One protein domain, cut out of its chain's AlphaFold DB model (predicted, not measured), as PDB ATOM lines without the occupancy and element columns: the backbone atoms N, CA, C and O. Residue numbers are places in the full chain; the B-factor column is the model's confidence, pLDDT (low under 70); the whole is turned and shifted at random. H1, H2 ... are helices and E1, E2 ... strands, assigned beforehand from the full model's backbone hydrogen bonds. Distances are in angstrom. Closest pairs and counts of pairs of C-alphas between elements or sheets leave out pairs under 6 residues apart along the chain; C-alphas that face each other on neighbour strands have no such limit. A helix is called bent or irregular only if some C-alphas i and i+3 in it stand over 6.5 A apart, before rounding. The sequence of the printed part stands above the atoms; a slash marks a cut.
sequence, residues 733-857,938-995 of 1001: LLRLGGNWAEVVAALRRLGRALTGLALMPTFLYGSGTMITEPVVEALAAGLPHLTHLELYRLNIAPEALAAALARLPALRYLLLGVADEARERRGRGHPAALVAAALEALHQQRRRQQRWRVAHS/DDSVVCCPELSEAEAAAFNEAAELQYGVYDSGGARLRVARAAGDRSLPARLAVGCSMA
ATOM      1  N   LEU A 733      35.847  52.591 -18.346       74.50
ATOM      2  CA  LEU A 733      35.673  53.073 -16.973       74.50
ATOM      3  C   LEU A 733      36.942  53.797 -16.517       74.50
ATOM      4  O   LEU A 733      37.895  53.170 -16.062       74.50
ATOM      5  N   LEU A 734      36.940  55.123 -16.620       72.56
ATOM      6  CA  LEU A 734      37.968  55.971 -16.028       72.56
ATOM      7  C   LEU A 734      37.647  56.203 -14.551       72.56
ATOM      8  O   LEU A 734      36.523  56.539 -14.168       72.56
ATOM      9  N   ARG A 735      38.649  56.042 -13.694       78.19
ATOM     10  CA  ARG A 735      38.498  56.235 -12.257       78.19
ATOM     11  C   ARG A 735      39.646  57.073 -11.731       78.19
ATOM     12  O   ARG A 735      40.800  56.708 -11.916       78.19
ATOM     13  N   LEU A 736      39.306  58.178 -11.077       74.75
ATOM     14  CA  LEU A 736      40.250  59.197 -10.643       74.75
ATOM     15  C   LEU A 736      40.165  59.411  -9.128       74.75
ATOM     16  O   LEU A 736      39.089  59.423  -8.521       74.75
ATOM     17  N   GLY A 737      41.335  59.570  -8.529       74.62
ATOM     18  CA  GLY A 737      41.563  59.792  -7.109       74.62
ATOM     19  C   GLY A 737      43.065  59.926  -6.866       74.62
ATOM     20  O   GLY A 737      43.856  59.534  -7.719       74.62
ATOM     21  N   GLY A 738      43.445  60.498  -5.727       77.56
ATOM     22  CA  GLY A 738      44.816  60.951  -5.468       77.56
ATOM     23  C   GLY A 738      44.858  62.471  -5.329       77.56
ATOM     24  O   GLY A 738      43.879  63.080  -4.881       77.56
ATOM     25  N   ASN A 739      45.975  63.090  -5.703       79.44
ATOM     26  CA  ASN A 739      46.101  64.542  -5.736       79.44
ATOM     27  C   ASN A 739      45.413  65.106  -6.989       79.44
ATOM     28  O   ASN A 739      45.808  64.822  -8.121       79.44
ATOM     29  N   TRP A 740      44.392  65.944  -6.807       79.81
ATOM     30  CA  TRP A 740      43.679  66.530  -7.942       79.81
ATOM     31  C   TRP A 740      44.546  67.461  -8.806       79.81
ATOM     32  O   TRP A 740      44.216  67.634  -9.974       79.81
ATOM     33  N   ALA A 741      45.656  68.013  -8.299       78.06
ATOM     34  CA  ALA A 741      46.583  68.802  -9.117       78.06
ATOM     35  C   ALA A 741      47.296  67.935 -10.173       78.06
ATOM     36  O   ALA A 741      47.295  68.278 -11.356       78.06
ATOM     37  N   GLU A 742      47.815  66.772  -9.766       81.81
ATOM     38  CA  GLU A 742      48.395  65.763 -10.666       81.81
ATOM     39  C   GLU A 742      47.347  65.245 -11.656       81.81
ATOM     40  O   GLU A 742      47.612  65.174 -12.852       81.81
ATOM     41  N   VAL A 743      46.124  64.964 -11.196       77.69
ATOM     42  CA  VAL A 743      45.029  64.518 -12.074       77.69
ATOM     43  C   VAL A 743      44.640  65.596 -13.095       77.69
ATOM     44  O   VAL A 743      44.383  65.271 -14.252       77.69
ATOM     45  N   VAL A 744      44.631  66.878 -12.717       83.06
ATOM     46  CA  VAL A 744      44.402  68.005 -13.637       83.06
ATOM     47  C   VAL A 744      45.527  68.117 -14.671       83.06
ATOM     48  O   VAL A 744      45.243  68.298 -15.856       83.06
ATOM     49  N   ALA A 745      46.790  67.969 -14.261       84.75
ATOM     50  CA  ALA A 745      47.930  67.950 -15.179       84.75
ATOM     51  C   ALA A 745      47.873  66.745 -16.137       84.75
ATOM     52  O   ALA A 745      48.000  66.913 -17.350       84.75
ATOM     53  N   ALA A 746      47.583  65.551 -15.615       81.94
ATOM     54  CA  ALA A 746      47.436  64.324 -16.389       81.94
ATOM     55  C   ALA A 746      46.272  64.409 -17.386       81.94
ATOM     56  O   ALA A 746      46.455  64.065 -18.546       81.94
ATOM     57  N   LEU A 747      45.101  64.933 -16.998       80.06
ATOM     58  CA  LEU A 747      43.974  65.152 -17.917       80.06
ATOM     59  C   LEU A 747      44.303  66.171 -19.018       80.06
ATOM     60  O   LEU A 747      43.871  65.995 -20.155       80.06
ATOM     61  N   ARG A 748      45.095  67.209 -18.714       82.00
ATOM     62  CA  ARG A 748      45.564  68.187 -19.711       82.00
ATOM     63  C   ARG A 748      46.581  67.580 -20.689       82.00
ATOM     64  O   ARG A 748      46.475  67.855 -21.881       82.00
ATOM     65  N   ARG A 749      47.506  66.728 -20.219       82.44
ATOM     66  CA  ARG A 749      48.448  65.968 -21.072       82.44
ATOM     67  C   ARG A 749      47.713  64.904 -21.916       82.44
ATOM     68  O   ARG A 749      47.841  64.881 -23.137       82.44
ATOM     69  N   LEU A 750      46.884  64.066 -21.288       77.50
ATOM     70  CA  LEU A 750      46.209  62.912 -21.904       77.50
ATOM     71  C   LEU A 750      44.966  63.259 -22.733       77.50
ATOM     72  O   LEU A 750      44.577  62.460 -23.581       77.50
ATOM     73  N   GLY A 751      44.323  64.412 -22.518       74.69
ATOM     74  CA  GLY A 751      43.021  64.739 -23.118       74.69
ATOM     75  C   GLY A 751      42.979  64.630 -24.647       74.69
ATOM     76  O   GLY A 751      41.978  64.189 -25.208       74.69
ATOM     77  N   ARG A 752      44.091  64.930 -25.336       74.06
ATOM     78  CA  ARG A 752      44.213  64.737 -26.793       74.06
ATOM     79  C   ARG A 752      44.172  63.254 -27.190       74.06
ATOM     80  O   ARG A 752      43.421  62.896 -28.091       74.06
ATOM     81  N   ALA A 753      44.908  62.392 -26.486       70.81
ATOM     82  CA  ALA A 753      44.901  60.946 -26.723       70.81
ATOM     83  C   ALA A 753      43.550  60.306 -26.350       70.81
ATOM     84  O   ALA A 753      43.022  59.487 -27.098       70.81
ATOM     85  N   LEU A 754      42.937  60.738 -25.241       67.25
ATOM     86  CA  LEU A 754      41.613  60.276 -24.811       67.25
ATOM     87  C   LEU A 754      40.494  60.727 -25.766       67.25
ATOM     88  O   LEU A 754      39.543  59.979 -25.981       67.25
ATOM     89  N   THR A 755      40.638  61.887 -26.414       65.25
ATOM     90  CA  THR A 755      39.748  62.317 -27.509       65.25
ATOM     91  C   THR A 755      39.891  61.421 -28.751       65.25
ATOM     92  O   THR A 755      38.920  61.225 -29.473       65.25
ATOM     93  N   GLY A 756      41.045  60.778 -28.966       59.06
ATOM     94  CA  GLY A 756      41.203  59.727 -29.984       59.06
ATOM     95  C   GLY A 756      40.408  58.444 -29.688       59.06
ATOM     96  O   GLY A 756      40.003  57.743 -30.610       59.06
ATOM     97  N   LEU A 757      40.112  58.159 -28.414       56.69
ATOM     98  CA  LEU A 757      39.324  56.997 -27.967       56.69
ATOM     99  C   LEU A 757      37.801  57.270 -27.917       56.69
ATOM    100  O   LEU A 757      37.029  56.444 -27.427       56.69
ATOM    101  N   ALA A 758      37.351  58.424 -28.424       51.97
ATOM    102  CA  ALA A 758      36.017  58.999 -28.210       51.97
ATOM    103  C   ALA A 758      34.800  58.190 -28.713       51.97
ATOM    104  O   ALA A 758      33.665  58.560 -28.414       51.97
ATOM    105  N   LEU A 759      34.996  57.090 -29.448       54.19
ATOM    106  CA  LEU A 759      33.903  56.205 -29.878       54.19
ATOM    107  C   LEU A 759      33.369  55.299 -28.750       54.19
ATOM    108  O   LEU A 759      32.382  54.590 -28.945       54.19
ATOM    109  N   MET A 760      34.007  55.302 -27.575       51.75
ATOM    110  CA  MET A 760      33.651  54.434 -26.451       51.75
ATOM    111  C   MET A 760      32.819  55.176 -25.392       51.75
ATOM    112  O   MET A 760      33.246  56.237 -24.919       51.75
ATOM    113  N   PRO A 761      31.681  54.617 -24.923       50.81
ATOM    114  CA  PRO A 761      30.937  55.177 -23.800       50.81
ATOM    115  C   PRO A 761      31.827  55.210 -22.558       50.81
ATOM    116  O   PRO A 761      32.123  54.177 -21.947       50.81
ATOM    117  N   THR A 762      32.279  56.414 -22.217       57.88
ATOM    118  CA  THR A 762      33.210  56.630 -21.113       57.88
ATOM    119  C   THR A 762      32.442  56.998 -19.846       57.88
ATOM    120  O   THR A 762      31.567  57.872 -19.860       57.88
ATOM    121  N   PHE A 763      32.775  56.296 -18.766       54.44
ATOM    122  CA  PHE A 763      32.263  56.464 -17.411       54.44
ATOM    123  C   PHE A 763      33.382  57.041 -16.557       54.44
ATOM    124  O   PHE A 763      34.470  56.468 -16.540       54.44
ATOM    125  N   LEU A 764      33.122  58.124 -15.829       70.19
ATOM    126  CA  LEU A 764      34.093  58.692 -14.901       70.19
ATOM    127  C   LEU A 764      33.623  58.589 -13.455       70.19
ATOM    128  O   LEU A 764      32.503  58.981 -13.140       70.19
ATOM    129  N   TYR A 765      34.493  58.102 -12.572       57.53
ATOM    130  CA  TYR A 765      34.260  58.081 -11.130       57.53
ATOM    131  C   TYR A 765      35.361  58.860 -10.398       57.53
ATOM    132  O   TYR A 765      36.521  58.448 -10.438       57.53
ATOM    133  N   GLY A 766      34.999  59.918  -9.665       57.66
ATOM    134  CA  GLY A 766      35.905  60.653  -8.771       57.66
ATOM    135  C   GLY A 766      35.753  60.282  -7.287       57.66
ATOM    136  O   GLY A 766      34.643  60.275  -6.761       57.66
ATOM    137  N   SER A 767      36.851  60.013  -6.573       58.22
ATOM    138  CA  SER A 767      36.860  60.014  -5.092       58.22
ATOM    139  C   SER A 767      38.224  60.321  -4.499       58.22
ATOM    140  O   SER A 767      39.204  59.669  -4.854       58.22
ATOM    141  N   GLY A 768      38.241  61.181  -3.484       65.19
ATOM    142  CA  GLY A 768      39.403  61.407  -2.634       65.19
ATOM    143  C   GLY A 768      39.254  62.698  -1.839       65.19
ATOM    144  O   GLY A 768      38.316  62.862  -1.051       65.19
ATOM    145  N   THR A 769      40.189  63.611  -2.073       71.81
ATOM    146  CA  THR A 769      40.146  65.014  -1.653       71.81
ATOM    147  C   THR A 769      39.009  65.780  -2.348       71.81
ATOM    148  O   THR A 769      38.351  65.264  -3.255       71.81
ATOM    149  N   MET A 770      38.748  67.006  -1.888       83.81
ATOM    150  CA  MET A 770      37.660  67.868  -2.372       83.81
ATOM    151  C   MET A 770      37.773  68.138  -3.878       83.81
ATOM    152  O   MET A 770      38.812  68.608  -4.338       83.81
ATOM    153  N   ILE A 771      36.698  67.897  -4.633       87.94
ATOM    154  CA  ILE A 771      36.631  68.228  -6.061       87.94
ATOM    155  C   ILE A 771      36.304  69.718  -6.199       87.94
ATOM    156  O   ILE A 771      35.199  70.160  -5.875       87.94
ATOM    157  N   THR A 772      37.281  70.484  -6.676       91.50
ATOM    158  CA  THR A 772      37.189  71.930  -6.909       91.50
ATOM    159  C   THR A 772      36.967  72.257  -8.388       91.50
ATOM    160  O   THR A 772      37.060  71.401  -9.266       91.50
ATOM    161  N   GLU A 773      36.674  73.525  -8.660       93.00
ATOM    162  CA  GLU A 773      36.406  74.080  -9.990       93.00
ATOM    163  C   GLU A 773      37.435  73.697 -11.078       93.00
ATOM    164  O   GLU A 773      37.012  73.071 -12.057       93.00
ATOM    165  N   PRO A 774      38.765  73.878 -10.897       91.31
ATOM    166  CA  PRO A 774      39.758  73.487 -11.908       91.31
ATOM    167  C   PRO A 774      39.752  71.995 -12.273       91.31
ATOM    168  O   PRO A 774      40.208  71.624 -13.354       91.31
ATOM    169  N   VAL A 775      39.247  71.129 -11.385       88.81
ATOM    170  CA  VAL A 775      39.131  69.684 -11.628       88.81
ATOM    171  C   VAL A 775      37.995  69.398 -12.600       88.81
ATOM    172  O   VAL A 775      38.179  68.654 -13.561       88.81
ATOM    173  N   VAL A 776      36.828  70.006 -12.375       90.25
ATOM    174  CA  VAL A 776      35.657  69.813 -13.240       90.25
ATOM    175  C   VAL A 776      35.881  70.481 -14.598       90.25
ATOM    176  O   VAL A 776      35.522  69.901 -15.620       90.25
ATOM    177  N   GLU A 777      36.578  71.620 -14.644       92.25
ATOM    178  CA  GLU A 777      37.047  72.212 -15.901       92.25
ATOM    179  C   GLU A 777      38.020  71.307 -16.671       92.25
ATOM    180  O   GLU A 777      37.861  71.126 -17.878       92.25
ATOM    181  N   ALA A 778      39.027  70.727 -16.004       89.69
ATOM    182  CA  ALA A 778      40.000  69.848 -16.658       89.69
ATOM    183  C   ALA A 778      39.356  68.552 -17.172       89.69
ATOM    184  O   ALA A 778      39.689  68.090 -18.262       89.69
ATOM    185  N   LEU A 779      38.392  68.002 -16.426       88.94
ATOM    186  CA  LEU A 779      37.545  66.897 -16.872       88.94
ATOM    187  C   LEU A 779      36.745  67.273 -18.122       88.94
ATOM    188  O   LEU A 779      36.758  66.539 -19.107       88.94
ATOM    189  N   ALA A 780      36.090  68.432 -18.097       90.44
ATOM    190  CA  ALA A 780      35.267  68.911 -19.197       90.44
ATOM    191  C   ALA A 780      36.077  69.254 -20.461       90.44
ATOM    192  O   ALA A 780      35.605  69.049 -21.575       90.44
ATOM    193  N   ALA A 781      37.311  69.738 -20.298       88.50
ATOM    194  CA  ALA A 781      38.232  70.005 -21.399       88.50
ATOM    195  C   ALA A 781      38.905  68.734 -21.951       88.50
ATOM    196  O   ALA A 781      39.179  68.670 -23.147       88.50
ATOM    197  N   GLY A 782      39.188  67.739 -21.101       87.31
ATOM    198  CA  GLY A 782      39.899  66.515 -21.485       87.31
ATOM    199  C   GLY A 782      39.013  65.371 -21.991       87.31
ATOM    200  O   GLY A 782      39.532  64.451 -22.617       87.31
ATOM    201  N   LEU A 783      37.702  65.395 -21.712       89.94
ATOM    202  CA  LEU A 783      36.771  64.292 -22.000       89.94
ATOM    203  C   LEU A 783      35.428  64.757 -22.619       89.94
ATOM    204  O   LEU A 783      34.372  64.364 -22.123       89.94
ATOM    205  N   PRO A 784      35.403  65.538 -23.720       88.75
ATOM    206  CA  PRO A 784      34.160  66.088 -24.296       88.75
ATOM    207  C   PRO A 784      33.106  65.033 -24.697       88.75
ATOM    208  O   PRO A 784      31.911  65.330 -24.767       88.75
ATOM    209  N   HIS A 785      33.525  63.782 -24.917       86.06
ATOM    210  CA  HIS A 785      32.662  62.648 -25.280       86.06
ATOM    211  C   HIS A 785      32.204  61.794 -24.078       86.06
ATOM    212  O   HIS A 785      31.670  60.697 -24.250       86.06
ATOM    213  N   LEU A 786      32.386  62.282 -22.845       87.94
ATOM    214  CA  LEU A 786      31.939  61.598 -21.634       87.94
ATOM    215  C   LEU A 786      30.406  61.468 -21.592       87.94
ATOM    216  O   LEU A 786      29.690  62.464 -21.662       87.94
ATOM    217  N   THR A 787      29.898  60.244 -21.419       89.19
ATOM    218  CA  THR A 787      28.444  59.972 -21.376       89.19
ATOM    219  C   THR A 787      27.902  59.804 -19.958       89.19
ATOM    220  O   THR A 787      26.712  60.046 -19.730       89.19
ATOM    221  N   HIS A 788      28.762  59.406 -19.013       88.62
ATOM    222  CA  HIS A 788      28.421  59.163 -17.611       88.62
ATOM    223  C   HIS A 788      29.489  59.762 -16.679       88.62
ATOM    224  O   HIS A 788      30.671  59.435 -16.794       88.62
ATOM    225  N   LEU A 789      29.075  60.595 -15.723       90.94
ATOM    226  CA  LEU A 789      29.955  61.313 -14.797       90.94
ATOM    227  C   LEU A 789      29.463  61.149 -13.352       90.94
ATOM    228  O   LEU A 789      28.414  61.678 -13.010       90.94
ATOM    229  N   GLU A 790      30.211  60.455 -12.490       92.00
ATOM    230  CA  GLU A 790      29.995  60.473 -11.037       92.00
ATOM    231  C   GLU A 790      31.108  61.269 -10.323       92.00
ATOM    232  O   GLU A 790      32.265  60.842 -10.247       92.00
ATOM    233  N   LEU A 791      30.740  62.418  -9.753       89.88
ATOM    234  CA  LEU A 791      31.595  63.283  -8.935       89.88
ATOM    235  C   LEU A 791      31.181  63.158  -7.464       89.88
ATOM    236  O   LEU A 791      29.995  63.243  -7.164       89.88
ATOM    237  N   TYR A 792      32.130  62.988  -6.539       89.12
ATOM    238  CA  TYR A 792      31.864  62.907  -5.094       89.12
ATOM    239  C   TYR A 792      32.771  63.865  -4.312       89.12
ATOM    240  O   TYR A 792      33.938  64.025  -4.659       89.12
ATOM    241  N   ARG A 793      32.243  64.449  -3.228       90.06
ATOM    242  CA  ARG A 793      32.851  65.539  -2.439       90.06
ATOM    243  C   ARG A 793      33.122  66.802  -3.264       90.06
ATOM    244  O   ARG A 793      34.225  67.347  -3.266       90.06
ATOM    245  N   LEU A 794      32.092  67.266  -3.968       92.62
ATOM    246  CA  LEU A 794      32.108  68.537  -4.696       92.62
ATOM    247  C   LEU A 794      32.148  69.755  -3.760       92.62
ATOM    248  O   LEU A 794      31.399  69.820  -2.787       92.62
ATOM    249  N   ASN A 795      32.978  70.736  -4.126       94.12
ATOM    250  CA  ASN A 795      33.040  72.088  -3.561       94.12
ATOM    251  C   ASN A 795      33.248  73.136  -4.677       94.12
ATOM    252  O   ASN A 795      34.158  73.969  -4.641       94.12
ATOM    253  N   ILE A 796      32.409  73.058  -5.704       94.94
ATOM    254  CA  ILE A 796      32.404  73.932  -6.883       94.94
ATOM    255  C   ILE A 796      31.285  74.981  -6.755       94.94
ATOM    256  O   ILE A 796      30.313  74.753  -6.040       94.94
ATOM    257  N   ALA A 797      31.405  76.137  -7.409       95.94
ATOM    258  CA  ALA A 797      30.274  77.060  -7.533       95.94
ATOM    259  C   ALA A 797      29.229  76.487  -8.524       95.94
ATOM    260  O   ALA A 797      29.635  75.858  -9.504       95.94
ATOM    261  N   PRO A 798      27.907  76.654  -8.316       96.38
ATOM    262  CA  PRO A 798      26.891  76.187  -9.271       96.38
ATOM    263  C   PRO A 798      27.130  76.676 -10.706       96.38
ATOM    264  O   PRO A 798      27.015  75.907 -11.658       96.38
ATOM    265  N   GLU A 799      27.556  77.927 -10.847       96.38
ATOM    266  CA  GLU A 799      27.838  78.613 -12.108       96.38
ATOM    267  C   GLU A 799      29.043  77.977 -12.818       96.38
ATOM    268  O   GLU A 799      28.994  77.691 -14.014       96.38
ATOM    269  N   ALA A 800      30.099  77.671 -12.060       95.06
ATOM    270  CA  ALA A 800      31.288  76.980 -12.553       95.06
ATOM    271  C   ALA A 800      30.998  75.521 -12.947       95.06
ATOM    272  O   ALA A 800      31.514  75.028 -13.953       95.06
ATOM    273  N   LEU A 801      30.124  74.830 -12.202       95.75
ATOM    274  CA  LEU A 801      29.651  73.499 -12.583       95.75
ATOM    275  C   LEU A 801      28.866  73.559 -13.901       95.75
ATOM    276  O   LEU A 801      29.128  72.751 -14.789       95.75
ATOM    277  N   ALA A 802      27.964  74.530 -14.068       96.00
ATOM    278  CA  ALA A 802      27.235  74.725 -15.320       96.00
ATOM    279  C   ALA A 802      28.169  75.044 -16.501       96.00
ATOM    280  O   ALA A 802      28.039  74.441 -17.568       96.00
ATOM    281  N   ALA A 803      29.147  75.936 -16.305       95.31
ATOM    282  CA  ALA A 803      30.134  76.304 -17.320       95.31
ATOM    283  C   ALA A 803      30.993  75.110 -17.772       95.31
ATOM    284  O   ALA A 803      31.242  74.944 -18.968       95.31
ATOM    285  N   ALA A 804      31.401  74.242 -16.840       94.50
ATOM    286  CA  ALA A 804      32.122  73.015 -17.163       94.50
ATOM    287  C   ALA A 804      31.216  71.982 -17.861       94.50
ATOM    288  O   ALA A 804      31.583  71.453 -18.910       94.50
ATOM    289  N   LEU A 805      30.009  71.726 -17.344       94.25
ATOM    290  CA  LEU A 805      29.066  70.769 -17.940       94.25
ATOM    291  C   LEU A 805      28.667  71.150 -19.372       94.25
ATOM    292  O   LEU A 805      28.562  70.266 -20.215       94.25
ATOM    293  N   ALA A 806      28.546  72.445 -19.685       93.00
ATOM    294  CA  ALA A 806      28.254  72.938 -21.035       93.00
ATOM    295  C   ALA A 806      29.342  72.622 -22.090       93.00
ATOM    296  O   ALA A 806      29.134  72.886 -23.279       93.00
ATOM    297  N   ARG A 807      30.494  72.069 -21.678       93.56
ATOM    298  CA  ARG A 807      31.584  71.588 -22.549       93.56
ATOM    299  C   ARG A 807      31.572  70.059 -22.738       93.56
ATOM    300  O   ARG A 807      32.444  69.545 -23.433       93.56
ATOM    301  N   LEU A 808      30.601  69.339 -22.161       94.38
ATOM    302  CA  LEU A 808      30.463  67.873 -22.219       94.38
ATOM    303  C   LEU A 808      29.247  67.436 -23.071       94.38
ATOM    304  O   LEU A 808      28.293  66.862 -22.532       94.38
ATOM    305  N   PRO A 809      29.245  67.661 -24.404       91.06
ATOM    306  CA  PRO A 809      28.086  67.431 -25.272       91.06
ATOM    307  C   PRO A 809      27.484  66.019 -25.194       91.06
ATOM    308  O   PRO A 809      26.275  65.868 -25.367       91.06
ATOM    309  N   ALA A 810      28.277  64.981 -24.922       89.06
ATOM    310  CA  ALA A 810      27.783  63.602 -24.860       89.06
ATOM    311  C   ALA A 810      27.087  63.221 -23.532       89.06
ATOM    312  O   ALA A 810      26.560  62.111 -23.417       89.06
ATOM    313  N   LEU A 811      27.085  64.101 -22.523       92.25
ATOM    314  CA  LEU A 811      26.714  63.737 -21.156       92.25
ATOM    315  C   LEU A 811      25.210  63.456 -20.993       92.25
ATOM    316  O   LEU A 811      24.367  64.349 -21.095       92.25
ATOM    317  N   ARG A 812      24.879  62.200 -20.672       89.38
ATOM    318  CA  ARG A 812      23.509  61.742 -20.381       89.38
ATOM    319  C   ARG A 812      23.273  61.539 -18.885       89.38
ATOM    320  O   ARG A 812      22.233  61.949 -18.379       89.38
ATOM    321  N   TYR A 813      24.236  60.959 -18.170       88.88
ATOM    322  CA  TYR A 813      24.092  60.622 -16.751       88.88
ATOM    323  C   TYR A 813      25.096  61.390 -15.898       88.88
ATOM    324  O   TYR A 813      26.302  61.301 -16.119       88.88
ATOM    325  N   LEU A 814      24.595  62.104 -14.895       92.50
ATOM    326  CA  LEU A 814      25.397  62.889 -13.969       92.50
ATOM    327  C   LEU A 814      25.028  62.530 -12.531       92.50
ATOM    328  O   LEU A 814      23.857  62.528 -12.156       92.50
ATOM    329  N   LEU A 815      26.035  62.278 -11.704       93.12
ATOM    330  CA  LEU A 815      25.888  62.196 -10.263       93.12
ATOM    331  C   LEU A 815      26.765  63.233  -9.573       93.12
ATOM    332  O   LEU A 815      27.959  63.344  -9.852       93.12
ATOM    333  N   LEU A 816      26.143  63.942  -8.636       92.62
ATOM    334  CA  LEU A 816      26.727  64.978  -7.805       92.62
ATOM    335  C   LEU A 816      26.635  64.530  -6.344       92.62
ATOM    336  O   LEU A 816      25.557  64.562  -5.758       92.62
ATOM    337  N   GLY A 817      27.757  64.092  -5.779       91.94
ATOM    338  CA  GLY A 817      27.940  63.913  -4.343       91.94
ATOM    339  C   GLY A 817      28.563  65.172  -3.748       91.94
ATOM    340  O   GLY A 817      29.738  65.454  -4.008       91.94
ATOM    341  N   VAL A 818      27.804  65.953  -2.987       90.00
ATOM    342  CA  VAL A 818      28.281  67.212  -2.382       90.00
ATOM    343  C   VAL A 818      29.101  66.925  -1.121       90.00
ATOM    344  O   VAL A 818      28.814  65.985  -0.390       90.00
ATOM    345  N   ALA A 819      30.158  67.702  -0.871       89.62
ATOM    346  CA  ALA A 819      30.911  67.599   0.378       89.62
ATOM    347  C   ALA A 819      30.147  68.259   1.539       89.62
ATOM    348  O   ALA A 819      29.633  69.370   1.378       89.62
ATOM    349  N   ASP A 820      30.138  67.638   2.721       88.62
ATOM    350  CA  ASP A 820      29.554  68.241   3.927       88.62
ATOM    351  C   ASP A 820      30.222  69.592   4.232       88.62
ATOM    352  O   ASP A 820      29.540  70.596   4.431       88.62
ATOM    353  N   GLU A 821      31.549  69.675   4.088       88.69
ATOM    354  CA  GLU A 821      32.308  70.915   4.294       88.69
ATOM    355  C   GLU A 821      31.980  71.998   3.246       88.69
ATOM    356  O   GLU A 821      32.201  73.187   3.485       88.69
ATOM    357  N   ALA A 822      31.457  71.622   2.072       87.94
ATOM    358  CA  ALA A 822      30.947  72.576   1.085       87.94
ATOM    359  C   ALA A 822      29.535  73.055   1.446       87.94
ATOM    360  O   ALA A 822      29.239  74.238   1.291       87.94
ATOM    361  N   ARG A 823      28.680  72.168   1.974       91.38
ATOM    362  CA  ARG A 823      27.334  72.506   2.464       91.38
ATOM    363  C   ARG A 823      27.375  73.397   3.709       91.38
ATOM    364  O   ARG A 823      26.539  74.286   3.848       91.38
ATOM    365  N   GLU A 824      28.361  73.210   4.580       91.19
ATOM    366  CA  GLU A 824      28.626  74.108   5.709       91.19
ATOM    367  C   GLU A 824      29.061  75.499   5.227       91.19
ATOM    368  O   GLU A 824      28.467  76.502   5.615       91.19
ATOM    369  N   ARG A 825      30.056  75.572   4.330       93.69
ATOM    370  CA  ARG A 825      30.642  76.848   3.866       93.69
ATOM    371  C   ARG A 825      29.753  77.646   2.912       93.69
ATOM    372  O   ARG A 825      29.839  78.869   2.899       93.69
ATOM    373  N   ARG A 826      28.945  76.975   2.084       93.25
ATOM    374  CA  ARG A 826      28.086  77.592   1.051       93.25
ATOM    375  C   ARG A 826      26.591  77.561   1.412       93.25
ATOM    376  O   ARG A 826      25.758  77.956   0.602       93.25
ATOM    377  N   GLY A 827      26.253  77.117   2.624       94.88
ATOM    378  CA  GLY A 827      24.885  77.053   3.138       94.88
ATOM    379  C   GLY A 827      24.111  75.795   2.725       94.88
ATOM    380  O   GLY A 827      24.401  75.135   1.724       94.88
ATOM    381  N   ARG A 828      23.071  75.465   3.509       90.81
ATOM    382  CA  ARG A 828      22.349  74.180   3.414       90.81
ATOM    383  C   ARG A 828      21.806  73.866   2.020       90.81
ATOM    384  O   ARG A 828      21.924  72.714   1.615       90.81
ATOM    385  N   GLY A 829      21.298  74.874   1.303       92.69
ATOM    386  CA  GLY A 829      20.724  74.749  -0.043       92.69
ATOM    387  C   GLY A 829      21.736  74.599  -1.189       92.69
ATOM    388  O   GLY A 829      21.326  74.461  -2.340       92.69
ATOM    389  N   HIS A 830      23.046  74.590  -0.912       94.25
ATOM    390  CA  HIS A 830      24.078  74.421  -1.939       94.25
ATOM    391  C   HIS A 830      23.896  73.170  -2.840       94.25
ATOM    392  O   HIS A 830      24.070  73.311  -4.053       94.25
ATOM    393  N   PRO A 831      23.470  71.983  -2.342       92.88
ATOM    394  CA  PRO A 831      23.177  70.829  -3.199       92.88
ATOM    395  C   PRO A 831      22.036  71.073  -4.194       92.88
ATOM    396  O   PRO A 831      22.140  70.670  -5.350       92.88
ATOM    397  N   ALA A 832      20.977  71.777  -3.781       89.75
ATOM    398  CA  ALA A 832      19.874  72.137  -4.672       89.75
ATOM    399  C   ALA A 832      20.327  73.119  -5.763       89.75
ATOM    400  O   ALA A 832      19.988  72.926  -6.928       89.75
ATOM    401  N   ALA A 833      21.165  74.106  -5.421       93.38
ATOM    402  CA  ALA A 833      21.743  75.027  -6.400       93.38
ATOM    403  C   ALA A 833      22.652  74.311  -7.423       93.38
ATOM    404  O   ALA A 833      22.554  74.573  -8.621       93.38
ATOM    405  N   LEU A 834      23.486  73.358  -6.980       94.31
ATOM    406  CA  LEU A 834      24.310  72.530  -7.874       94.31
ATOM    407  C   LEU A 834      23.458  71.687  -8.836       94.31
ATOM    408  O   LEU A 834      23.782  71.598 -10.019       94.31
ATOM    409  N   VAL A 835      22.372  71.082  -8.348       93.00
ATOM    410  CA  VAL A 835      21.445  70.292  -9.176       93.00
ATOM    411  C   VAL A 835      20.696  71.180 -10.172       93.00
ATOM    412  O   VAL A 835      20.610  70.813 -11.343       93.00
ATOM    413  N   ALA A 836      20.227  72.360  -9.752       90.12
ATOM    414  CA  ALA A 836      19.577  73.338 -10.624       90.12
ATOM    415  C   ALA A 836      20.488  73.749 -11.794       90.12
ATOM    416  O   ALA A 836      20.126  73.569 -12.957       90.12
ATOM    417  N   ALA A 837      21.702  74.215 -11.486       93.88
ATOM    418  CA  ALA A 837      22.662  74.679 -12.483       93.88
ATOM    419  C   ALA A 837      23.124  73.551 -13.429       93.88
ATOM    420  O   ALA A 837      23.302  73.766 -14.629       93.88
ATOM    421  N   ALA A 838      23.255  72.320 -12.920       93.50
ATOM    422  CA  ALA A 838      23.583  71.158 -13.739       93.50
ATOM    423  C   ALA A 838      22.455  70.756 -14.706       93.50
ATOM    424  O   ALA A 838      22.724  70.413 -15.860       93.50
ATOM    425  N   LEU A 839      21.196  70.815 -14.261       90.56
ATOM    426  CA  LEU A 839      20.031  70.558 -15.111       90.56
ATOM    427  C   LEU A 839      19.866  71.644 -16.178       90.56
ATOM    428  O   LEU A 839      19.601  71.314 -17.335       90.56
ATOM    429  N   GLU A 840      20.087  72.913 -15.823       90.06
ATOM    430  CA  GLU A 840      20.041  74.015 -16.782       90.06
ATOM    431  C   GLU A 840      21.136  73.877 -17.851       90.06
ATOM    432  O   GLU A 840      20.837  73.949 -19.043       90.06
ATOM    433  N   ALA A 841      22.383  73.589 -17.460       91.88
ATOM    434  CA  ALA A 841      23.486  73.376 -18.401       91.88
ATOM    435  C   ALA A 841      23.190  72.240 -19.396       91.88
ATOM    436  O   ALA A 841      23.361  72.411 -20.607       91.88
ATOM    437  N   LEU A 842      22.672  71.107 -18.905       90.31
ATOM    438  CA  LEU A 842      22.249  69.987 -19.749       90.31
ATOM    439  C   LEU A 842      21.086  70.382 -20.681       90.31
ATOM    440  O   LEU A 842      21.103  70.018 -21.857       90.31
ATOM    441  N   HIS A 843      20.107  71.161 -20.211       87.19
ATOM    442  CA  HIS A 843      18.986  71.659 -21.027       87.19
ATOM    443  C   HIS A 843      19.447  72.628 -22.125       87.19
ATOM    444  O   HIS A 843      19.089  72.469 -23.295       87.19
ATOM    445  N   GLN A 844      20.314  73.589 -21.791       89.00
ATOM    446  CA  GLN A 844      20.927  74.493 -22.767       89.00
ATOM    447  C   GLN A 844      21.723  73.713 -23.826       89.00
ATOM    448  O   GLN A 844      21.587  73.976 -25.023       89.00
ATOM    449  N   GLN A 845      22.515  72.721 -23.409       89.00
ATOM    450  CA  GLN A 845      23.270  71.829 -24.291       89.00
ATOM    451  C   GLN A 845      22.357  71.054 -25.255       89.00
ATOM    452  O   GLN A 845      22.618  71.021 -26.459       89.00
ATOM    453  N   ARG A 846      21.245  70.501 -24.760       86.56
ATOM    454  CA  ARG A 846      20.224  69.815 -25.573       86.56
ATOM    455  C   ARG A 846      19.575  70.746 -26.591       86.56
ATOM    456  O   ARG A 846      19.493  70.394 -27.766       86.56
ATOM    457  N   ARG A 847      19.188  71.958 -26.182       87.69
ATOM    458  CA  ARG A 847      18.631  72.981 -27.084       87.69
ATOM    459  C   ARG A 847      19.641  73.406 -28.164       87.69
ATOM    460  O   ARG A 847      19.246  73.588 -29.315       87.69
ATOM    461  N   ARG A 848      20.943  73.490 -27.848       88.19
ATOM    462  CA  ARG A 848      22.016  73.703 -28.846       88.19
ATOM    463  C   ARG A 848      22.115  72.526 -29.826       88.19
ATOM    464  O   ARG A 848      22.143  72.754 -31.032       88.19
ATOM    465  N   GLN A 849      22.096  71.283 -29.338       86.38
ATOM    466  CA  GLN A 849      22.143  70.086 -30.190       86.38
ATOM    467  C   GLN A 849      20.916  69.937 -31.090       86.38
ATOM    468  O   GLN A 849      21.071  69.589 -32.254       86.38
ATOM    469  N   GLN A 850      19.708  70.224 -30.600       86.81
ATOM    470  CA  GLN A 850      18.500  70.203 -31.428       86.81
ATOM    471  C   GLN A 850      18.562  71.258 -32.534       86.81
ATOM    472  O   GLN A 850      18.342  70.917 -33.692       86.81
ATOM    473  N   ARG A 851      18.953  72.503 -32.220       88.94
ATOM    474  CA  ARG A 851      19.177  73.549 -33.237       88.94
ATOM    475  C   ARG A 851      20.220  73.125 -34.274       88.94
ATOM    476  O   ARG A 851      20.004  73.328 -35.463       88.94
ATOM    477  N   TRP A 852      21.310  72.486 -33.840       86.12
ATOM    478  CA  TRP A 852      22.342  71.951 -34.732       86.12
ATOM    479  C   TRP A 852      21.814  70.818 -35.629       86.12
ATOM    480  O   TRP A 852      22.038  70.870 -36.838       86.12
ATOM    481  N   ARG A 853      21.064  69.848 -35.072       84.75
ATOM    482  CA  ARG A 853      20.410  68.759 -35.829       84.75
ATOM    483  C   ARG A 853      19.441  69.333 -36.873       84.75
ATOM    484  O   ARG A 853      19.546  68.958 -38.033       84.75
ATOM    485  N   VAL A 854      18.570  70.273 -36.484       86.94
ATOM    486  CA  VAL A 854      17.587  70.925 -37.376       86.94
ATOM    487  C   VAL A 854      18.274  71.691 -38.511       86.94
ATOM    488  O   VAL A 854      17.904  71.522 -39.673       86.94
ATOM    489  N   ALA A 855      19.316  72.472 -38.205       88.44
ATOM    490  CA  ALA A 855      20.098  73.182 -39.217       88.44
ATOM    491  C   ALA A 855      20.791  72.217 -40.200       88.44
ATOM    492  O   ALA A 855      20.759  72.451 -41.404       88.44
ATOM    493  N   HIS A 856      21.354  71.105 -39.713       85.81
ATOM    494  CA  HIS A 856      21.985  70.101 -40.576       85.81
ATOM    495  C   HIS A 856      20.968  69.332 -41.424       85.81
ATOM    496  O   HIS A 856      21.232  69.106 -42.600       85.81
ATOM    497  N   SER A 857      19.787  68.988 -40.894       85.19
ATOM    498  CA  SER A 857      18.718  68.410 -41.719       85.19
ATOM    499  C   SER A 857      18.209  69.386 -42.780       85.19
ATOM    500  O   SER A 857      17.918  68.954 -43.889       85.19
ATOM    501  N   ASP A 938      15.996  60.975 -25.612       65.06
ATOM    502  CA  ASP A 938      17.285  61.321 -25.027       65.06
ATOM    503  C   ASP A 938      16.967  61.819 -23.604       65.06
ATOM    504  O   ASP A 938      16.690  62.997 -23.418       65.06
ATOM    505  N   ASP A 939      16.968  60.951 -22.594       77.88
ATOM    506  CA  ASP A 939      16.723  61.320 -21.194       77.88
ATOM    507  C   ASP A 939      18.059  61.646 -20.508       77.88
ATOM    508  O   ASP A 939      18.990  60.838 -20.525       77.88
ATOM    509  N   SER A 940      18.175  62.834 -19.903       79.62
ATOM    510  CA  SER A 940      19.328  63.181 -19.056       79.62
ATOM    511  C   SER A 940      18.939  63.014 -17.601       79.62
ATOM    512  O   SER A 940      17.912  63.544 -17.184       79.62
ATOM    513  N   VAL A 941      19.764  62.310 -16.828       85.00
ATOM    514  CA  VAL A 941      19.475  61.986 -15.428       85.00
ATOM    515  C   VAL A 941      20.534  62.599 -14.523       85.00
ATOM    516  O   VAL A 941      21.695  62.191 -14.566       85.00
ATOM    517  N   VAL A 942      20.117  63.539 -13.671       87.44
ATOM    518  CA  VAL A 942      20.948  64.095 -12.594       87.44
ATOM    519  C   VAL A 942      20.568  63.434 -11.271       87.44
ATOM    520  O   VAL A 942      19.394  63.393 -10.908       87.44
ATOM    521  N   CYS A 943      21.555  62.909 -10.545       87.69
ATOM    522  CA  CYS A 943      21.381  62.299  -9.228       87.69
ATOM    523  C   CYS A 943      22.187  63.045  -8.161       87.69
ATOM    524  O   CYS A 943      23.403  63.149  -8.286       87.69
ATOM    525  N   CYS A 944      21.546  63.465  -7.071       89.38
ATOM    526  CA  CYS A 944      22.230  63.968  -5.876       89.38
ATOM    527  C   CYS A 944      21.644  63.285  -4.628       89.38
ATOM    528  O   CYS A 944      20.443  63.421  -4.381       89.38
ATOM    529  N   PRO A 945      22.433  62.490  -3.876       84.88
ATOM    530  CA  PRO A 945      21.956  61.814  -2.674       84.88
ATOM    531  C   PRO A 945      22.002  62.682  -1.403       84.88
ATOM    532  O   PRO A 945      21.454  62.252  -0.393       84.88
ATOM    533  N   GLU A 946      22.617  63.873  -1.425       87.44
ATOM    534  CA  GLU A 946      22.658  64.795  -0.274       87.44
ATOM    535  C   GLU A 946      21.455  65.763  -0.199       87.44
ATOM    536  O   GLU A 946      21.309  66.486   0.793       87.44
ATOM    537  N   LEU A 947      20.574  65.759  -1.209       84.50
ATOM    538  CA  LEU A 947      19.268  66.429  -1.160       84.50
ATOM    539  C   LEU A 947      18.381  65.799  -0.076       84.50
ATOM    540  O   LEU A 947      18.062  64.610  -0.139       84.50
ATOM    541  N   SER A 948      17.923  66.603   0.886       85.00
ATOM    542  CA  SER A 948      16.861  66.186   1.809       85.00
ATOM    543  C   SER A 948      15.508  66.090   1.095       85.00
ATOM    544  O   SER A 948      15.293  66.713   0.056       85.00
ATOM    545  N   GLU A 949      14.556  65.350   1.670       79.56
ATOM    546  CA  GLU A 949      13.215  65.213   1.079       79.56
ATOM    547  C   GLU A 949      12.468  66.560   0.982       79.56
ATOM    548  O   GLU A 949      11.695  66.754   0.049       79.56
ATOM    549  N   ALA A 950      12.760  67.519   1.872       83.31
ATOM    550  CA  ALA A 950      12.212  68.877   1.816       83.31
ATOM    551  C   ALA A 950      12.840  69.722   0.692       83.31
ATOM    552  O   ALA A 950      12.116  70.341  -0.083       83.31
ATOM    553  N   GLU A 951      14.172  69.707   0.550       83.00
ATOM    554  CA  GLU A 951      14.862  70.375  -0.568       83.00
ATOM    555  C   GLU A 951      14.446  69.771  -1.917       83.00
ATOM    556  O   GLU A 951      14.309  70.490  -2.900       83.00
ATOM    557  N   ALA A 952      14.191  68.462  -1.961       81.06
ATOM    558  CA  ALA A 952      13.722  67.756  -3.146       81.06
ATOM    559  C   ALA A 952      12.266  68.077  -3.518       81.06
ATOM    560  O   ALA A 952      11.961  68.212  -4.703       81.06
ATOM    561  N   ALA A 953      11.377  68.203  -2.527       81.00
ATOM    562  CA  ALA A 953       9.993  68.619  -2.741       81.00
ATOM    563  C   ALA A 953       9.930  70.067  -3.246       81.00
ATOM    564  O   ALA A 953       9.348  70.313  -4.299       81.00
ATOM    565  N   ALA A 954      10.627  70.987  -2.568       82.88
ATOM    566  CA  ALA A 954      10.741  72.382  -2.988       82.88
ATOM    567  C   ALA A 954      11.403  72.522  -4.371       82.88
ATOM    568  O   ALA A 954      11.002  73.369  -5.162       82.88
ATOM    569  N   PHE A 955      12.380  71.668  -4.707       80.69
ATOM    570  CA  PHE A 955      12.970  71.642  -6.045       80.69
ATOM    571  C   PHE A 955      11.993  71.127  -7.115       80.69
ATOM    572  O   PHE A 955      11.977  71.669  -8.217       80.69
ATOM    573  N   ASN A 956      11.157  70.123  -6.820       80.38
ATOM    574  CA  ASN A 956      10.120  69.679  -7.759       80.38
ATOM    575  C   ASN A 956       9.051  70.761  -7.968       80.38
ATOM    576  O   ASN A 956       8.681  71.026  -9.104       80.38
ATOM    577  N   GLU A 957       8.596  71.412  -6.896       82.62
ATOM    578  CA  GLU A 957       7.643  72.526  -6.956       82.62
ATOM    579  C   GLU A 957       8.214  73.712  -7.752       82.62
ATOM    580  O   GLU A 957       7.584  74.187  -8.694       82.62
ATOM    581  N   ALA A 958       9.451  74.131  -7.463       79.56
ATOM    582  CA  ALA A 958      10.135  75.176  -8.224       79.56
ATOM    583  C   ALA A 958      10.338  74.794  -9.702       79.56
ATOM    584  O   ALA A 958      10.189  75.644 -10.576       79.56
ATOM    585  N   ALA A 959      10.627  73.523 -10.003       70.25
ATOM    586  CA  ALA A 959      10.740  73.038 -11.376       70.25
ATOM    587  C   ALA A 959       9.387  73.041 -12.112       70.25
ATOM    588  O   ALA A 959       9.322  73.484 -13.258       70.25
ATOM    589  N   GLU A 960       8.305  72.604 -11.463       74.12
ATOM    590  CA  GLU A 960       6.948  72.637 -12.025       74.12
ATOM    591  C   GLU A 960       6.435  74.077 -12.216       74.12
ATOM    592  O   GLU A 960       5.724  74.340 -13.186       74.12
ATOM    593  N   LEU A 961       6.850  75.028 -11.370       79.31
ATOM    594  CA  LEU A 961       6.564  76.459 -11.533       79.31
ATOM    595  C   LEU A 961       7.402  77.121 -12.643       79.31
ATOM    596  O   LEU A 961       6.867  77.900 -13.428       79.31
ATOM    597  N   GLN A 962       8.707  76.837 -12.719       69.06
ATOM    598  CA  GLN A 962       9.633  77.512 -13.641       69.06
ATOM    599  C   GLN A 962       9.584  76.953 -15.072       69.06
ATOM    600  O   GLN A 962       9.787  77.702 -16.029       69.06
ATOM    601  N   TYR A 963       9.327  75.652 -15.231       61.56
ATOM    602  CA  TYR A 963       9.318  74.963 -16.530       61.56
ATOM    603  C   TYR A 963       7.929  74.447 -16.933       61.56
ATOM    604  O   TYR A 963       7.769  73.958 -18.050       61.56
ATOM    605  N   GLY A 964       6.933  74.568 -16.051       62.16
ATOM    606  CA  GLY A 964       5.601  74.003 -16.240       62.16
ATOM    607  C   GLY A 964       5.558  72.484 -16.040       62.16
ATOM    608  O   GLY A 964       6.571  71.802 -15.885       62.16
ATOM    609  N   VAL A 965       4.350  71.918 -16.126       55.09
ATOM    610  CA  VAL A 965       4.162  70.455 -16.257       55.09
ATOM    611  C   VAL A 965       4.716  69.949 -17.606       55.09
ATOM    612  O   VAL A 965       5.073  68.774 -17.734       55.09
ATOM    613  N   TYR A 966       4.809  70.858 -18.583       50.19
ATOM    614  CA  TYR A 966       5.456  70.725 -19.886       50.19
ATOM    615  C   TYR A 966       6.048  72.090 -20.271       50.19
ATOM    616  O   TYR A 966       5.339  73.093 -20.153       50.19
ATOM    617  N   ASP A 967       7.280  72.130 -20.788       53.91
ATOM    618  CA  ASP A 967       7.770  73.316 -21.503       53.91
ATOM    619  C   ASP A 967       7.175  73.373 -22.928       53.91
ATOM    620  O   ASP A 967       6.601  72.400 -23.426       53.91
ATOM    621  N   SER A 968       7.299  74.514 -23.612       47.09
ATOM    622  CA  SER A 968       6.747  74.703 -24.966       47.09
ATOM    623  C   SER A 968       7.434  73.875 -26.068       47.09
ATOM    624  O   SER A 968       7.014  73.930 -27.222       47.09
ATOM    625  N   GLY A 969       8.468  73.099 -25.731       53.53
ATOM    626  CA  GLY A 969       9.082  72.074 -26.575       53.53
ATOM    627  C   GLY A 969       8.757  70.649 -26.117       53.53
ATOM    628  O   GLY A 969       9.515  69.734 -26.431       53.53
ATOM    629  N   GLY A 970       7.694  70.453 -25.328       57.91
ATOM    630  CA  GLY A 970       7.271  69.138 -24.844       57.91
ATOM    631  C   GLY A 970       8.226  68.510 -23.826       57.91
ATOM    632  O   GLY A 970       8.135  67.304 -23.569       57.91
ATOM    633  N   ALA A 971       9.153  69.281 -23.249       54.38
ATOM    634  CA  ALA A 971      10.059  68.773 -22.236       54.38
ATOM    635  C   ALA A 971       9.366  68.670 -20.879       54.38
ATOM    636  O   ALA A 971       8.629  69.566 -20.469       54.38
ATOM    637  N   ARG A 972       9.634  67.582 -20.154       66.00
ATOM    638  CA  ARG A 972       9.157  67.400 -18.784       66.00
ATOM    639  C   ARG A 972      10.303  66.987 -17.873       66.00
ATOM    640  O   ARG A 972      10.810  65.867 -17.963       66.00
ATOM    641  N   LEU A 973      10.635  67.883 -16.948       62.34
ATOM    642  CA  LEU A 973      11.375  67.553 -15.737       62.34
ATOM    643  C   LEU A 973      10.545  66.574 -14.895       62.34
ATOM    644  O   LEU A 973       9.346  66.765 -14.683       62.34
ATOM    645  N   ARG A 974      11.172  65.495 -14.426       65.75
ATOM    646  CA  ARG A 974      10.579  64.567 -13.455       65.75
ATOM    647  C   ARG A 974      11.561  64.319 -12.325       65.75
ATOM    648  O   ARG A 974      12.550  63.619 -12.531       65.75
ATOM    649  N   VAL A 975      11.270  64.835 -11.132       65.69
ATOM    650  CA  VAL A 975      11.974  64.432  -9.910       65.69
ATOM    651  C   VAL A 975      11.393  63.092  -9.457       65.69
ATOM    652  O   VAL A 975      10.248  63.007  -9.020       65.69
ATOM    653  N   ALA A 976      12.163  62.014  -9.597       62.47
ATOM    654  CA  ALA A 976      11.726  60.662  -9.269       62.47
ATOM    655  C   ALA A 976      12.628  60.025  -8.206       62.47
ATOM    656  O   ALA A 976      13.852  59.987  -8.333       62.47
ATOM    657  N   ARG A 977      12.024  59.446  -7.163       59.25
ATOM    658  CA  ARG A 977      12.743  58.585  -6.213       59.25
ATOM    659  C   ARG A 977      13.108  57.273  -6.912       59.25
ATOM    660  O   ARG A 977      12.216  56.583  -7.406       59.25
ATOM    661  N   ALA A 978      14.391  56.910  -6.942       55.16
ATOM    662  CA  ALA A 978      14.874  55.696  -7.606       55.16
ATOM    663  C   ALA A 978      14.358  54.418  -6.907       55.16
ATOM    664  O   ALA A 978      14.960  53.903  -5.963       55.16
ATOM    665  N   ALA A 979      13.209  53.911  -7.356       41.72
ATOM    666  CA  ALA A 979      12.491  52.814  -6.716       41.72
ATOM    667  C   ALA A 979      12.883  51.441  -7.294       41.72
ATOM    668  O   ALA A 979      12.271  50.962  -8.247       41.72
ATOM    669  N   GLY A 980      13.861  50.770  -6.676       40.84
ATOM    670  CA  GLY A 980      14.107  49.345  -6.941       40.84
ATOM    671  C   GLY A 980      15.384  48.770  -6.334       40.84
ATOM    672  O   GLY A 980      15.353  47.681  -5.762       40.84
ATOM    673  N   ASP A 981      16.503  49.490  -6.429       36.12
ATOM    674  CA  ASP A 981      17.821  48.897  -6.191       36.12
ATOM    675  C   ASP A 981      18.349  49.126  -4.762       36.12
ATOM    676  O   ASP A 981      18.777  50.218  -4.393       36.12
ATOM    677  N   ARG A 982      18.359  48.059  -3.952       37.47
ATOM    678  CA  ARG A 982      18.846  48.076  -2.556       37.47
ATOM    679  C   ARG A 982      20.371  48.262  -2.429       37.47
ATOM    680  O   ARG A 982      20.873  48.408  -1.309       37.47
ATOM    681  N   SER A 983      21.120  48.239  -3.534       36.47
ATOM    682  CA  SER A 983      22.567  48.492  -3.532       36.47
ATOM    683  C   SER A 983      22.920  49.977  -3.356       36.47
ATOM    684  O   SER A 983      23.975  50.290  -2.800       36.47
ATOM    685  N   LEU A 984      22.020  50.891  -3.731       38.34
ATOM    686  CA  LEU A 984      22.217  52.340  -3.653       38.34
ATOM    687  C   LEU A 984      21.315  52.952  -2.560       38.34
ATOM    688  O   LEU A 984      20.162  52.543  -2.425       38.34
ATOM    689  N   PRO A 985      21.802  53.915  -1.746       33.00
ATOM    690  CA  PRO A 985      20.919  54.705  -0.882       33.00
ATOM    691  C   PRO A 985      19.931  55.493  -1.755       33.00
ATOM    692  O   PRO A 985      20.233  55.750  -2.917       33.00
ATOM    693  N   ALA A 986      18.758  55.853  -1.226       37.22
ATOM    694  CA  ALA A 986      17.637  56.364  -2.021       37.22
ATOM    695  C   ALA A 986      17.979  57.656  -2.794       37.22
ATOM    696  O   ALA A 986      17.832  58.757  -2.273       37.22
ATOM    697  N   ARG A 987      18.419  57.513  -4.051       47.28
ATOM    698  CA  ARG A 987      18.754  58.630  -4.940       47.28
ATOM    699  C   ARG A 987      17.472  59.270  -5.473       47.28
ATOM    700  O   ARG A 987      16.567  58.570  -5.936       47.28
ATOM    701  N   LEU A 988      17.431  60.596  -5.455       50.03
ATOM    702  CA  LEU A 988      16.548  61.373  -6.314       50.03
ATOM    703  C   LEU A 988      17.205  61.454  -7.687       50.03
ATOM    704  O   LEU A 988      18.352  61.883  -7.799       50.03
ATOM    705  N   ALA A 989      16.487  60.997  -8.704       49.25
ATOM    706  CA  ALA A 989      16.859  61.102 -10.101       49.25
ATOM    707  C   ALA A 989      15.969  62.172 -10.737       49.25
ATOM    708  O   ALA A 989      14.755  61.987 -10.824       49.25
ATOM    709  N   VAL A 990      16.557  63.286 -11.166       55.00
ATOM    710  CA  VAL A 990      15.849  64.288 -11.964       55.00
ATOM    711  C   VAL A 990      16.071  63.963 -13.434       55.00
ATOM    712  O   VAL A 990      17.191  64.069 -13.933       55.00
ATOM    713  N   GLY A 991      15.011  63.510 -14.099       50.09
ATOM    714  CA  GLY A 991      15.008  63.209 -15.525       50.09
ATOM    715  C   GLY A 991      14.555  64.413 -16.348       50.09
ATOM    716  O   GLY A 991      13.414  64.849 -16.196       50.09
ATOM    717  N   CYS A 992      15.410  64.909 -17.243       52.50
ATOM    718  CA  CYS A 992      15.024  65.797 -18.339       52.50
ATOM    719  C   CYS A 992      14.687  64.951 -19.570       52.50
ATOM    720  O   CYS A 992      15.597  64.548 -20.302       52.50
ATOM    721  N   SER A 993      13.397  64.713 -19.804       48.19
ATOM    722  CA  SER A 993      12.895  64.119 -21.048       48.19
ATOM    723  C   SER A 993      12.410  65.224 -21.984       48.19
ATOM    724  O   SER A 993      11.754  66.154 -21.516       48.19
ATOM    725  N   MET A 994      12.728  65.152 -23.280       47.97
ATOM    726  CA  MET A 994      12.289  66.123 -24.298       47.97
ATOM    727  C   MET A 994      11.531  65.381 -25.403       47.97
ATOM    728  O   MET A 994      12.148  64.644 -26.173       47.97
ATOM    729  N   ALA A 995      10.210  65.554 -25.485       43.88
ATOM    730  CA  ALA A 995       9.422  65.001 -26.585       43.88
ATOM    731  C   ALA A 995       9.600  65.852 -27.853       43.88
ATOM    732  O   ALA A 995       9.612  67.076 -27.778       43.88
TER     733      ALA A 995
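AT A GLANCE: This is residues 733 to 857 and 938 to 995 of the 1001 residues of an uncharacterized protein of Chlamydomonas incerta (UniProt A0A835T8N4). A twisted sheet of seven strands has a row of helices along one side, H1, H2, H3, H5 and H6; H5 and H6 cover one face of the sheet, and no named helix covers the other. The end of the long H5, residues 850 to 857, sticks out. The printed part has 183 residues, with named elements in the order E1 H1 E2 H2 E3 H3 E4 H4 H5 E5 H6 E6 E7, of mixed class. The mixed sheet runs E1 E2 E3 E4 E5 E7 E6. The whole is compact, with a radius of gyration of the C-alphas of 16.3 A and spans of 48 by 45 by 32 A.

HOW THE PARTS SIT: Edge strand E1, residues 733 to 736, is parallel to E2, residues 762 to 766, with N 734 and O 763 2.8 A apart. E2 is parallel to E3, residues 786 to 794, with N 764 and O 788 at 2.9 A. E3 is parallel to E4, residues 813 to 818, with N 789 and O 813 at 2.9 A. E4 is parallel to E5, residues 940 to 944, with N 814 and O 941 at 2.9 A. E5 is antiparallel to E7, residues 988 to 994, with N 942 and O 990 at 3.0 A. E7 forms a hairpin with edge strand E6, residues 971 to 977, with N 974 and O 991 at 2.9 A. H1, residues 740 to 756, touches H2, residues 773 to 782, the same way at a shallow tilt of 18 degrees; the closest C-alphas, of Gly 751 and Gly 782, are 3.9 A apart. H2 touches H3, residues 798 to 805, at a shallow tilt of 14 degrees; their closest C-alphas, of Glu 777 and Ala 804, are 5.1 A apart. The right-handed strand-helix-strand units, parallel neighbour strands with a helix between, are E1, H1, E2; E2, H2, E3; and E3, H3, E4. H3 touches the hub H5, residues 830 to 857, through residues 833 to 842 of H5 alone; the closest C-alphas, of Pro 798 and Leu 834, are 4.7 A apart. H4, residues 820 to 826, touches H5 only at the corner, and only just, with 3 pairs of C-alphas within 8 A; H2 and H4 only graze the sheet. H5 and H6, residues 949 to 963, are on the same face in two layers, helices over a sheet, at heights over the sheet of 9.3 A and 9.6 A, and both run along the strands. E5, H6, E6 is a split unit, with E7 between its strands, and its crossover is right-handed. Each O i to N i+4 pair is within hydrogen-bond range in H2, H3, H4, H5 and H6, and 11 of 13 are in H1, which is irregular: C-alphas 749 and 752 are 7.2 A apart.

IN THESE COORDINATES: E1 begins at C-alpha 733, (35.673, 53.073, -16.973). H5 is 40.6 A long, H1 23.2 A and H6 20.5 A. E7 ends at C-alpha 994, (12.289, 66.123, -24.298).

THE WHOLE: The two farthest C-alphas, of Glu 824 and Ser 857, are 48.8 A apart. Residues 858 to 937 are not printed, and C-alphas 857 and 938 are 18.2 A apart across the cut. Of the links printed whole, none is long. Mean pLDDT of the printed part is 78.0; residues under 70 include 754 to 763 and 962 to 995.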